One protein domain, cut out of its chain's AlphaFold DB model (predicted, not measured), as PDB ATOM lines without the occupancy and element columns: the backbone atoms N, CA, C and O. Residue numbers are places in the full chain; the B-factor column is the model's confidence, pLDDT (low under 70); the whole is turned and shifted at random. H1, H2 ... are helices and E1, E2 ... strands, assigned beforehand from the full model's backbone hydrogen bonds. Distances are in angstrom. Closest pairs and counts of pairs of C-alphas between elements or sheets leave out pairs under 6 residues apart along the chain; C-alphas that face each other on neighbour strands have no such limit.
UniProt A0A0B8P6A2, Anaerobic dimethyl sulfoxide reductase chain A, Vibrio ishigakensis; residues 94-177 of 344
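What this domain is: This is residues 94 to 177 of the 344 residues of the protein "Anaerobic dimethyl sulfoxide reductase chain A" of Vibrio ishigakensis (UniProt A0A0B8P6A2). This is a loose, two-ended model: a small three-stranded sheet with H4 packed beside it at one end, and the pair H1 and H2 at the other. The two ends are joined by H3, the longest helix, and by an extended link whose residues 111 to 120 stick out free. The printed part has 84 residues, with three named strands and four named helices in the order E1 E2 H1 H2 H3 H4 E3; the sheet's order is E1 E2 E3, all antiparallel, and the class is mixed, helices and strands. It is loose, with a radius of gyration of the C-alphas of 15.6 A, and the C-alphas span 45 by 31 by 26 A.

Where its parts are: Find C-alpha 94 at (37.749, 41.762, -34.295), where strand E1, residues 94 to 96, begins. Read on to E2, residues 105 to 109, 12.4 A long. After the unnamed residues 110 to 121, look for C-alpha 122 at (30.688, 38.075, -47.148); from there H1 runs through residue 133, 16.2 A. H2 follows as residues 136 to 140, then H3 as residues 145 to 159, 21.9 A. H4 is residues 166 to 172, 9.8 A, and E3, residues 174 to 176, ends at C-alpha 176, (44.079, 48.055, -23.770).

How they stand to each other: Begin with the sheet, where E1 and E2 form an antiparallel hairpin at 151 degrees; N 95 and O 107 are 2.9 A apart, within hydrogen-bond range. On the other side of E2 look for E3, antiparallel at 174 degrees, with N 106 and O 175 2.8 A apart, also within range. H4 is on the sheet at a height over the sheet of 6.8 A and lies over none of the strands; its closest C-alphas to E2 are those of Met 169 and Tyr 108, 6.5 A apart. H3 only grazes the sheet, with its residues 149 to 153. H3 and H4 only just touch, with 3 pairs of C-alphas within 8 A, by residues 150 to 154 of H3 alone; the closest C-alphas are those of Glu 150 and Phe 166, 6.8 A apart, and the lines are about perpendicular at 84 degrees. Farther out, H1 is close to but not clearly touching H3, with the C-alphas of Tyr 123 and Gln 145 closest at 6.5 A. H1 touches H2 with its residues 127 to 130 alone, the C-alphas of Ala 130 and Glu 136 being closest at 4.7 A. H1 and H2 are not on the sheet. In H1, H2 and H4 every O i to N i+4 pair is within hydrogen-bond range; in H3, 10 of 11 are.

The domain as a whole: The two C-alphas farthest apart are those of Asn 102 and Gly 134, 46.2 A. The printed part has no cut. The link from E2 to H1 is long, with 12 residues. Look for low confidence at residues 97 to 102, under 70; the mean pLDDT of the printed part is 91.8.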
ATOM      1  N   TRP A  94      36.608  41.192 -34.998       90.69
ATOM      2  CA  TRP A  94      37.749  41.762 -34.295       90.69
ATOM      3  C   TRP A  94      38.258  43.019 -34.998       90.69
ATOM      4  O   TRP A  94      38.724  42.979 -36.134       90.69
ATOM      5  N   ALA A  95      38.264  44.144 -34.283       86.31
ATOM      6  CA  ALA A  95      38.856  45.387 -34.761       86.31
ATOM      7  C   ALA A  95      40.201  45.651 -34.062       86.31
ATOM      8  O   ALA A  95      40.278  45.880 -32.850       86.31
ATOM      9  N   MET A  96      41.278  45.639 -34.851       72.88
ATOM     10  CA  MET A  96      42.628  45.999 -34.415       72.88
ATOM     11  C   MET A  96      43.019  47.363 -34.978       72.88
ATOM     12  O   MET A  96      43.264  47.487 -36.175       72.88
ATOM     13  N   ASP A  97      43.175  48.363 -34.113       62.59
ATOM     14  CA  ASP A  97      43.653  49.692 -34.517       62.59
ATOM     15  C   ASP A  97      44.764  50.206 -33.583       62.59
ATOM     16  O   ASP A  97      44.721  51.287 -33.004       62.59
ATOM     17  N   GLY A  98      45.781  49.360 -33.387       59.09
ATOM     18  CA  GLY A  98      46.920  49.639 -32.505       59.09
ATOM     19  C   GLY A  98      48.259  49.858 -33.211       59.09
ATOM     20  O   GLY A  98      49.225  50.220 -32.546       59.09
ATOM     21  N   LYS A  99      48.362  49.646 -34.534       56.06
ATOM     22  CA  LYS A  99      49.668  49.582 -35.233       56.06
ATOM     23  C   LYS A  99      50.470  50.892 -35.204       56.06
ATOM     24  O   LYS A  99      51.682  50.847 -35.374       56.06
ATOM     25  N   ALA A 100      49.815  52.033 -34.988       56.94
ATOM     26  CA  ALA A 100      50.449  53.353 -34.919       56.94
ATOM     27  C   ALA A 100      50.241  54.068 -33.568       56.94
ATOM     28  O   ALA A 100      50.570  55.247 -33.437       56.94
ATOM     29  N   ALA A 101      49.673  53.383 -32.570       64.62
ATOM     30  CA  ALA A 101      49.368  53.966 -31.269       64.62
ATOM     31  C   ALA A 101      50.413  53.565 -30.219       64.62
ATOM     32  O   ALA A 101      50.864  52.426 -30.174       64.62
ATOM     33  N   ASN A 102      50.723  54.477 -29.293       68.62
ATOM     34  CA  ASN A 102      51.589  54.199 -28.134       68.62
ATOM     35  C   ASN A 102      50.930  53.283 -27.082       68.62
ATOM     36  O   ASN A 102      51.515  52.991 -26.041       68.62
ATOM     37  N   THR A 103      49.688  52.870 -27.317       76.94
ATOM     38  CA  THR A 103      48.924  51.973 -26.452       76.94
ATOM     39  C   THR A 103      48.141  51.054 -27.373       76.94
ATOM     40  O   THR A 103      47.106  51.481 -27.893       76.94
ATOM     41  N   PRO A 104      48.627  49.833 -27.651       81.06
ATOM     42  CA  PRO A 104      47.854  48.912 -28.455       81.06
ATOM     43  C   PRO A 104      46.565  48.561 -27.726       81.06
ATOM     44  O   PRO A 104      46.511  48.409 -26.499       81.06
ATOM     45  N   TYR A 105      45.512  48.441 -28.512       85.81
ATOM     46  CA  TYR A 105      44.215  48.025 -28.038       85.81
ATOM     47  C   TYR A 105      43.584  47.064 -29.033       85.81
ATOM     48  O   TYR A 105      43.957  47.001 -30.206       85.81
ATOM     49  N   PHE A 106      42.637  46.304 -28.514       86.38
ATOM     50  CA  PHE A 106      41.966  45.218 -29.190       86.38
ATOM     51  C   PHE A 106      40.474  45.336 -28.900       86.38
ATOM     52  O   PHE A 106      40.086  45.406 -27.732       86.38
ATOM     53  N   ILE A 107      39.654  45.443 -29.943       90.69
ATOM     54  CA  ILE A 107      38.210  45.644 -29.811       90.69
ATOM     55  C   ILE A 107      37.495  44.396 -30.310       90.69
ATOM     56  O   ILE A 107      37.683  43.988 -31.455       90.69
ATOM     57  N   TYR A 108      36.639  43.842 -29.457       93.38
ATOM     58  CA  TYR A 108      35.581  42.940 -29.876       93.38
ATOM     59  C   TYR A 108      34.385  43.779 -30.329       93.38
ATOM     60  O   TYR A 108      33.664  44.352 -29.505       93.38
ATOM     61  N   ALA A 109      34.207  43.919 -31.642       92.44
ATOM     62  CA  ALA A 109      33.083  44.651 -32.200       92.44
ATOM     63  C   ALA A 109      31.847  43.752 -32.135       92.44
ATOM     64  O   ALA A 109      31.691  42.839 -32.936       92.44
ATOM     65  N   GLN A 110      30.989  44.000 -31.148       91.62
ATOM     66  CA  GLN A 110      29.729  43.280 -31.003       91.62
ATOM     67  C   GLN A 110      28.684  43.796 -31.981       91.62
ATOM     68  O   GLN A 110      28.577  45.002 -32.231       91.62
ATOM     69  N   LYS A 111      27.856  42.869 -32.452       94.38
ATOM     70  CA  LYS A 111      26.671  43.163 -33.241       94.38
ATOM     71  C   LYS A 111      25.752  44.119 -32.475       94.38
ATOM     72  O   LYS A 111      25.235  43.788 -31.408       94.38
ATOM     73  N   ALA A 112      25.546  45.309 -33.030       95.44
ATOM     74  CA  ALA A 112      24.732  46.357 -32.422       95.44
ATOM     75  C   ALA A 112      23.276  46.325 -32.908       95.44
ATOM     76  O   ALA A 112      22.370  46.726 -32.176       95.44
ATOM     77  N   ILE A 113      23.050  45.863 -34.139       96.81
ATOM     78  CA  ILE A 113      21.731  45.711 -34.762       96.81
ATOM     79  C   ILE A 113      21.661  44.407 -35.565       96.81
ATOM     80  O   ILE A 113      22.680  43.821 -35.916       96.81
ATOM     81  N   GLU A 114      20.452  43.942 -35.868       96.25
ATOM     82  CA  GLU A 114      20.243  42.814 -36.783       96.25
ATOM     83  C   GLU A 114      20.557  43.201 -38.239       96.25
ATOM     84  O   GLU A 114      20.308  44.357 -38.593       96.25
ATOM     85  N   PRO A 115      21.038  42.268 -39.092       96.19
ATOM     86  CA  PRO A 115      21.112  42.470 -40.534       96.19
ATOM     87  C   PRO A 115      19.818  43.045 -41.096       96.19
ATOM     88  O   PRO A 115      18.727  42.526 -40.842       96.19
ATOM     89  N   GLN A 116      19.929  44.133 -41.845       95.31
ATOM     90  CA  GLN A 116      18.784  44.785 -42.453       95.31
ATOM     91  C   GLN A 116      18.465  44.172 -43.824       95.31
ATOM     92  O   GLN A 116      19.343  43.850 -44.625       95.31
ATOM     93  N   PHE A 117      17.168  44.086 -44.130       95.94
ATOM     94  CA  PHE A 117      16.648  43.613 -45.418       95.94
ATOM     95  C   PHE A 117      17.099  42.178 -45.762       95.94
ATOM     96  O   PHE A 117      16.850  41.259 -44.989       95.94
ATOM     97  N   GLU A 118      17.697  41.979 -46.939       96.12
ATOM     98  CA  GLU A 118      18.193  40.688 -47.439       96.12
ATOM     99  C   GLU A 118      19.732  40.611 -47.414       96.12
ATOM    100  O   GLU A 118      20.317  39.746 -48.070       96.12
ATOM    101  N   ALA A 119      20.391  41.534 -46.702       97.25
ATOM    102  CA  ALA A 119      21.844  41.578 -46.622       97.25
ATOM    103  C   ALA A 119      22.401  40.354 -45.883       97.25
ATOM    104  O   ALA A 119      21.800  39.842 -44.936       97.25
ATOM    105  N   LYS A 120      23.562  39.883 -46.336       96.44
ATOM    106  CA  LYS A 120      24.271  38.715 -45.792       96.44
ATOM    107  C   LYS A 120      25.734  39.061 -45.624       96.44
ATOM    108  O   LYS A 120      26.223  39.914 -46.349       96.44
ATOM    109  N   SER A 121      26.443  38.396 -44.719       95.81
ATOM    110  CA  SER A 121      27.882  38.630 -44.606       95.81
ATOM    111  C   SER A 121      28.624  38.056 -45.811       95.81
ATOM    112  O   SER A 121      28.221  37.032 -46.379       95.81
ATOM    113  N   ILE A 122      29.768  38.648 -46.156       95.88
ATOM    114  CA  ILE A 122      30.688  38.075 -47.148       95.88
ATOM    115  C   ILE A 122      31.042  36.609 -46.840       95.88
ATOM    116  O   ILE A 122      31.172  35.801 -47.760       95.88
ATOM    117  N   TYR A 123      31.141  36.228 -45.560       96.56
ATOM    118  CA  TYR A 123      31.405  34.845 -45.166       96.56
ATOM    119  C   TYR A 123      30.255  33.914 -45.568       96.56
ATOM    120  O   TYR A 123      30.494  32.856 -46.155       96.56
ATOM    121  N   GLU A 124      29.002  34.304 -45.311       96.69
ATOM    122  CA  GLU A 124      27.833  33.516 -45.707       96.69
ATOM    123  C   GLU A 124      27.720  33.413 -47.237       96.69
ATOM    124  O   GLU A 124      27.397  32.346 -47.775       96.69
ATOM    125  N   MET A 125      28.012  34.503 -47.956       97.31
ATOM    126  CA  MET A 125      28.032  34.517 -49.421       97.31
ATOM    127  C   MET A 125      29.092  33.558 -49.974       97.31
ATOM    128  O   MET A 125      28.778  32.690 -50.794       97.31
ATOM    129  N   CYS A 126      30.332  33.659 -49.495       97.69
ATOM    130  CA  CYS A 126      31.431  32.794 -49.916       97.69
ATOM    131  C   CYS A 126      31.189  31.329 -49.530       97.69
ATOM    132  O   CYS A 126      31.460  30.443 -50.337       97.69
ATOM    133  N   SER A 127      30.578  31.055 -48.373       98.31
ATOM    134  CA  SER A 127      30.174  29.698 -47.974       98.31
ATOM    135  C   SER A 127      29.152  29.100 -48.949       98.31
ATOM    136  O   SER A 127      29.269  27.949 -49.376       98.31
ATOM    137  N   GLN A 128      28.166  29.895 -49.379       97.81
ATOM    138  CA  GLN A 128      27.166  29.477 -50.369       97.81
ATOM    139  C   GLN A 128      27.758  29.240 -51.765       97.81
ATOM    140  O   GLN A 128      27.255  28.376 -52.498       97.81
ATOM    141  N   LEU A 129      28.799  29.986 -52.140       97.56
ATOM    142  CA  LEU A 129      29.556  29.766 -53.373       97.56
ATOM    143  C   LEU A 129      30.412  28.502 -53.275       97.56
ATOM    144  O   LEU A 129      30.299  27.634 -54.140       97.56
ATOM    145  N   ALA A 130      31.167  28.336 -52.189       98.44
ATOM    146  CA  ALA A 130      31.973  27.149 -51.919       98.44
ATOM    147  C   ALA A 130      31.128  25.868 -51.981       98.44
ATOM    148  O   ALA A 130      31.518  24.888 -52.615       98.44
ATOM    149  N   LYS A 131      29.909  25.902 -51.432       98.31
ATOM    150  CA  LYS A 131      28.925  24.821 -51.557       98.31
ATOM    151  C   LYS A 131      28.562  24.473 -52.990       98.31
ATOM    152  O   LYS A 131      28.534  23.297 -53.344       98.31
ATOM    153  N   ARG A 132      28.301  25.474 -53.831       98.31
ATOM    154  CA  ARG A 132      27.990  25.262 -55.255       98.31
ATOM    155  C   ARG A 132      29.201  24.765 -56.044       98.31
ATOM    156  O   ARG A 132      29.022  24.051 -57.023       98.31
ATOM    157  N   MET A 133      30.406  25.103 -55.592       98.25
ATOM    158  CA  MET A 133      31.673  24.628 -56.150       98.25
ATOM    159  C   MET A 133      32.106  23.254 -55.606       98.25
ATOM    160  O   MET A 133      33.075  22.690 -56.103       98.25
ATOM    161  N   GLY A 134      31.403  22.702 -54.610       98.38
ATOM    162  CA  GLY A 134      31.728  21.407 -54.003       98.38
ATOM    163  C   GLY A 134      32.889  21.430 -53.000       98.38
ATOM    164  O   GLY A 134      33.428  20.369 -52.711       98.38
ATOM    165  N   VAL A 135      33.256  22.605 -52.472       98.44
ATOM    166  CA  VAL A 135      34.379  22.820 -51.530       98.44
ATOM    167  C   VAL A 135      33.941  23.468 -50.204       98.44
ATOM    168  O   VAL A 135      34.717  24.137 -49.526       98.44
ATOM    169  N   GLU A 136      32.662  23.323 -49.828       98.38
ATOM    170  CA  GLU A 136      32.086  23.901 -48.593       98.38
ATOM    171  C   GLU A 136      32.843  23.465 -47.341       98.38
ATOM    172  O   GLU A 136      33.084  24.276 -46.450       98.38
ATOM    173  N   LYS A 137      33.227  22.188 -47.264       98.00
ATOM    174  CA  LYS A 137      33.896  21.638 -46.085       98.00
ATOM    175  C   LYS A 137      35.302  22.210 -45.924       98.00
ATOM    176  O   LYS A 137      35.698  22.510 -44.806       98.00
ATOM    177  N   GLU A 138      36.035  22.352 -47.020       98.12
ATOM    178  CA  GLU A 138      37.380  22.919 -47.059       98.12
ATOM    179  C   GLU A 138      37.357  24.418 -46.762       98.12
ATOM    180  O   GLU A 138      38.234  24.909 -46.065       98.12
ATOM    181  N   PHE A 139      36.347  25.136 -47.262       98.25
ATOM    182  CA  PHE A 139      36.203  26.571 -47.026       98.25
ATOM    183  C   PHE A 139      35.766  26.894 -45.591       98.25
ATOM    184  O   PHE A 139      36.351  27.755 -44.943       98.25
ATOM    185  N   THR A 140      34.719  26.227 -45.100       98.06
ATOM    186  CA  THR A 140      34.127  26.540 -43.787       98.06
ATOM    187  C   THR A 140      34.855  25.866 -42.633       98.06
ATOM    188  O   THR A 140      34.717  26.292 -41.492       98.06
ATOM    189  N   GLU A 141      35.550  24.756 -42.898       98.06
ATOM    190  CA  GLU A 141      36.030  23.807 -41.887       98.06
ATOM    191  C   GLU A 141      34.941  23.353 -40.893       98.06
ATOM    192  O   GLU A 141      35.233  22.916 -39.780       98.06
ATOM    193  N   GLY A 142      33.669  23.441 -41.296       97.06
ATOM    194  CA  GLY A 142      32.523  23.165 -40.433       97.06
ATOM    195  C   GLY A 142      32.217  24.251 -39.398       97.06
ATOM    196  O   GLY A 142      31.459  23.954 -38.481       97.06
ATOM    197  N   ARG A 143      32.779  25.462 -39.534       97.88
ATOM    198  CA  ARG A 143      32.539  26.605 -38.641       97.88
ATOM    199  C   ARG A 143      31.582  27.638 -39.239       97.88
ATOM    200  O   ARG A 143      31.592  27.885 -40.448       97.88
ATOM    201  N   THR A 144      30.786  28.293 -38.400       95.88
ATOM    202  CA  THR A 144      30.104  29.554 -38.733       95.88
ATOM    203  C   THR A 144      31.064  30.746 -38.636       95.88
ATOM    204  O   THR A 144      32.210  30.597 -38.210       95.88
ATOM    205  N   GLN A 145      30.621  31.943 -39.039       94.75
ATOM    206  CA  GLN A 145      31.432  33.160 -38.897       94.75
ATOM    207  C   GLN A 145      31.754  33.443 -37.424       94.75
ATOM    208  O   GLN A 145      32.890  33.758 -37.087       94.75
ATOM    209  N   GLU A 146      30.777  33.277 -36.537       92.81
ATOM    210  CA  GLU A 146      30.923  33.477 -35.095       92.81
ATOM    211  C   GLU A 146      31.912  32.468 -34.491       92.81
ATOM    212  O   GLU A 146      32.780  32.828 -33.696       92.81
ATOM    213  N   GLU A 147      31.858  31.209 -34.931       95.88
ATOM    214  CA  GLU A 147      32.817  30.183 -34.508       95.88
ATOM    215  C   GLU A 147      34.235  30.474 -35.026       95.88
ATOM    216  O   GLU A 147      35.217  30.163 -34.348       95.88
ATOM    217  N   TRP A 148      34.377  31.102 -36.200       96.75
ATOM    218  CA  TRP A 148      35.671  31.597 -36.676       96.75
ATOM    219  C   TRP A 148      36.214  32.728 -35.808       96.75
ATOM    220  O   TRP A 148      37.399  32.715 -35.473       96.75
ATOM    221  N   VAL A 149      35.367  33.675 -35.415       94.81
ATOM    222  CA  VAL A 149      35.735  34.800 -34.545       94.81
ATOM    223  C   VAL A 149      36.288  34.284 -33.211       94.81
ATOM    224  O   VAL A 149      37.372  34.703 -32.792       94.81
ATOM    225  N   GLU A 150      35.614  33.321 -32.579       95.38
ATOM    226  CA  GLU A 150      36.098  32.680 -31.352       95.38
ATOM    227  C   GLU A 150      37.382  31.868 -31.594       95.38
ATOM    228  O   GLU A 150      38.353  31.982 -30.838       95.38
ATOM    229  N   HIS A 151      37.429  31.073 -32.669       96.19
ATOM    230  CA  HIS A 151      38.580  30.228 -32.986       96.19
ATOM    231  C   HIS A 151      39.861  31.040 -33.219       96.19
ATOM    232  O   HIS A 151      40.900  30.735 -32.631       96.19
ATOM    233  N   LEU A 152      39.793  32.100 -34.030       94.69
ATOM    234  CA  LEU A 152      40.933  32.975 -34.320       94.69
ATOM    235  C   LEU A 152      41.426  33.701 -33.062       94.69
ATOM    236  O   LEU A 152      42.633  33.893 -32.873       94.69
ATOM    237  N   TYR A 153      40.508  34.058 -32.162       94.25
ATOM    238  CA  TYR A 153      40.883  34.603 -30.866       94.25
ATOM    239  C   TYR A 153      41.608  33.570 -30.001       94.25
ATOM    240  O   TYR A 153      42.643  33.874 -29.408       94.25
ATOM    241  N   ALA A 154      41.130  32.325 -29.980       95.69
ATOM    242  CA  ALA A 154      41.793  31.242 -29.265       95.69
ATOM    243  C   ALA A 154      43.214  30.979 -29.800       95.69
ATOM    244  O   ALA A 154      44.131  30.801 -28.999       95.69
ATOM    245  N   GLU A 155      43.429  31.015 -31.122       95.56
ATOM    246  CA  GLU A 155      44.775  30.933 -31.714       95.56
ATOM    247  C   GLU A 155      45.664  32.109 -31.289       95.56
ATOM    248  O   GLU A 155      46.825  31.912 -30.928       95.56
ATOM    249  N   THR A 156      45.115  33.325 -31.244       92.44
ATOM    250  CA  THR A 156      45.843  34.507 -30.757       92.44
ATOM    251  C   THR A 156      46.273  34.331 -29.298       92.44
ATOM    252  O   THR A 156      47.434  34.561 -28.961       92.44
ATOM    253  N   ARG A 157      45.384  33.818 -28.436       94.12
ATOM    254  CA  ARG A 157      45.677  33.550 -27.017       94.12
ATOM    255  C   ARG A 157      46.738  32.474 -26.787       94.12
ATOM    256  O   ARG A 157      47.375  32.477 -25.739       94.12
ATOM    257  N   LYS A 158      46.971  31.558 -27.735       96.25
ATOM    258  CA  LYS A 158      48.098  30.611 -27.629       96.25
ATOM    259  C   LYS A 158      49.446  31.329 -27.690       96.25
ATOM    260  O   LYS A 158      50.382  30.903 -27.022       96.25
ATOM    261  N   ASN A 159      49.525  32.402 -28.476       93.25
ATOM    262  CA  ASN A 159      50.725  33.228 -28.604       93.25
ATOM    263  C   ASN A 159      50.829  34.284 -27.495       93.25
ATOM    264  O   ASN A 159      51.920  34.770 -27.216       93.25
ATOM    265  N   ASP A 160      49.704  34.623 -26.864       91.25
ATOM    266  CA  ASP A 160      49.625  35.612 -25.793       91.25
ATOM    267  C   ASP A 160      48.609  35.189 -24.711       91.25
ATOM    268  O   ASP A 160      47.444  35.604 -24.736       91.25
ATOM    269  N   PRO A 161      49.024  34.330 -23.758       92.81
ATOM    270  CA  PRO A 161      48.124  33.781 -22.743       92.81
ATOM    271  C   PRO A 161      47.579  34.808 -21.740       92.81
ATOM    272  O   PRO A 161      46.644  34.487 -21.006       92.81
ATOM    273  N   GLU A 162      48.153  36.015 -21.689       91.00
ATOM    274  CA  GLU A 162      47.709  37.103 -20.805       91.00
ATOM    275  C   GLU A 162      46.457  37.817 -21.327       91.00
ATOM    276  O   GLU A 162      45.835  38.595 -20.600       91.00
ATOM    277  N   LEU A 163      46.084  37.575 -22.585       92.12
ATOM    278  CA  LEU A 163      44.846  38.096 -23.141       92.12
ATOM    279  C   LEU A 163      43.625  37.507 -22.407       92.12
ATOM    280  O   LEU A 163      43.603  36.291 -22.138       92.12
ATOM    281  N   PRO A 164      42.583  38.327 -22.143       94.50
ATOM    282  CA  PRO A 164      41.355  37.862 -21.504       94.50
ATOM    283  C   PRO A 164      40.741  36.667 -22.240       94.50
ATOM    284  O   PRO A 164      40.981  36.438 -23.424       94.50
ATOM    285  N   THR A 165      39.928  35.875 -21.563       95.38
ATOM    286  CA  THR A 165      39.093  34.860 -22.212       95.38
ATOM    287  C   THR A 165      38.108  35.502 -23.196       95.38
ATOM    288  O   THR A 165      37.892  36.714 -23.185       95.38
ATOM    289  N   PHE A 166      37.518  34.696 -24.085       94.62
ATOM    290  CA  PHE A 166      36.545  35.214 -25.050       94.62
ATOM    291  C   PHE A 166      35.337  35.844 -24.339       94.62
ATOM    292  O   PHE A 166      34.979  36.973 -24.645       94.62
ATOM    293  N   GLU A 167      34.801  35.186 -23.308       94.81
ATOM    294  CA  GLU A 167      33.695  35.718 -22.497       94.81
ATOM    295  C   GLU A 167      34.049  37.034 -21.787       94.81
ATOM    296  O   GLU A 167      33.258  37.975 -21.810       94.81
ATOM    297  N   GLU A 168      35.259  37.150 -21.230       95.38
ATOM    298  CA  GLU A 168      35.725  38.418 -20.652       95.38
ATOM    299  C   GLU A 168      35.816  39.518 -21.721       95.38
ATOM    300  O   GLU A 168      35.398  40.647 -21.474       95.38
ATOM    301  N   MET A 169      36.290  39.204 -22.934       94.06
ATOM    302  CA  MET A 169      36.307  40.170 -24.039       94.06
ATOM    303  C   MET A 169      34.908  40.609 -24.471       94.06
ATOM    304  O   MET A 169      34.728  41.787 -24.785       94.06
ATOM    305  N   LYS A 170      33.918  39.709 -24.461       92.75
ATOM    306  CA  LYS A 170      32.519  40.054 -24.759       92.75
ATOM    307  C   LYS A 170      31.961  41.059 -23.756       92.75
ATOM    308  O   LYS A 170      31.284  42.004 -24.154       92.75
ATOM    309  N   GLU A 171      32.281  40.903 -22.474       94.44
ATOM    310  CA  GLU A 171      31.860  41.849 -21.436       94.44
ATOM    311  C   GLU A 171      32.630  43.179 -21.515       94.44
ATOM    312  O   GLU A 171      32.039  44.254 -21.406       94.44
ATOM    313  N   MET A 172      33.946  43.126 -21.741       93.94
ATOM    314  CA  MET A 172      34.809  44.310 -21.769       93.94
ATOM    315  C   MET A 172      34.626  45.167 -23.028       93.94
ATOM    316  O   MET A 172      34.753  46.393 -22.966       93.94
ATOM    317  N   GLY A 173      34.415  44.536 -24.185       92.50
ATOM    318  CA  GLY A 173      34.377  45.151 -25.516       92.50
ATOM    319  C   GLY A 173      35.738  45.648 -26.021       92.50
ATOM    320  O   GLY A 173      36.093  45.417 -27.172       92.50
ATOM    321  N   ILE A 174      36.536  46.301 -25.173       91.75
ATOM    322  CA  ILE A 174      37.871  46.808 -25.505       91.75
ATOM    323  C   ILE A 174      38.902  46.394 -24.453       91.75
ATOM    324  O   ILE A 174      38.759  46.672 -23.264       91.75
ATOM    325  N   TYR A 175      39.997  45.801 -24.915       90.69
ATOM    326  CA  TYR A 175      41.193  45.542 -24.123       90.69
ATOM    327  C   TYR A 175      42.295  46.516 -24.531       90.69
ATOM    328  O   TYR A 175      42.561  46.707 -25.715       90.69
ATOM    329  N   LYS A 176      42.943  47.152 -23.552       88.81
ATOM    330  CA  LYS A 176      44.079  48.055 -23.770       88.81
ATOM    331  C   LYS A 176      45.285  47.507 -23.036       88.81
ATOM    332  O   LYS A 176      45.179  47.188 -21.852       88.81
ATOM    333  N   ARG A 177      46.432  47.470 -23.708       85.25
ATOM    334  CA  ARG A 177      47.701  47.099 -23.092       85.25
ATOM    335  C   ARG A 177      48.596  48.321 -22.970       85.25
ATOM    336  O   ARG A 177      48.795  49.062 -23.929       85.25
TER     337      ARG A 177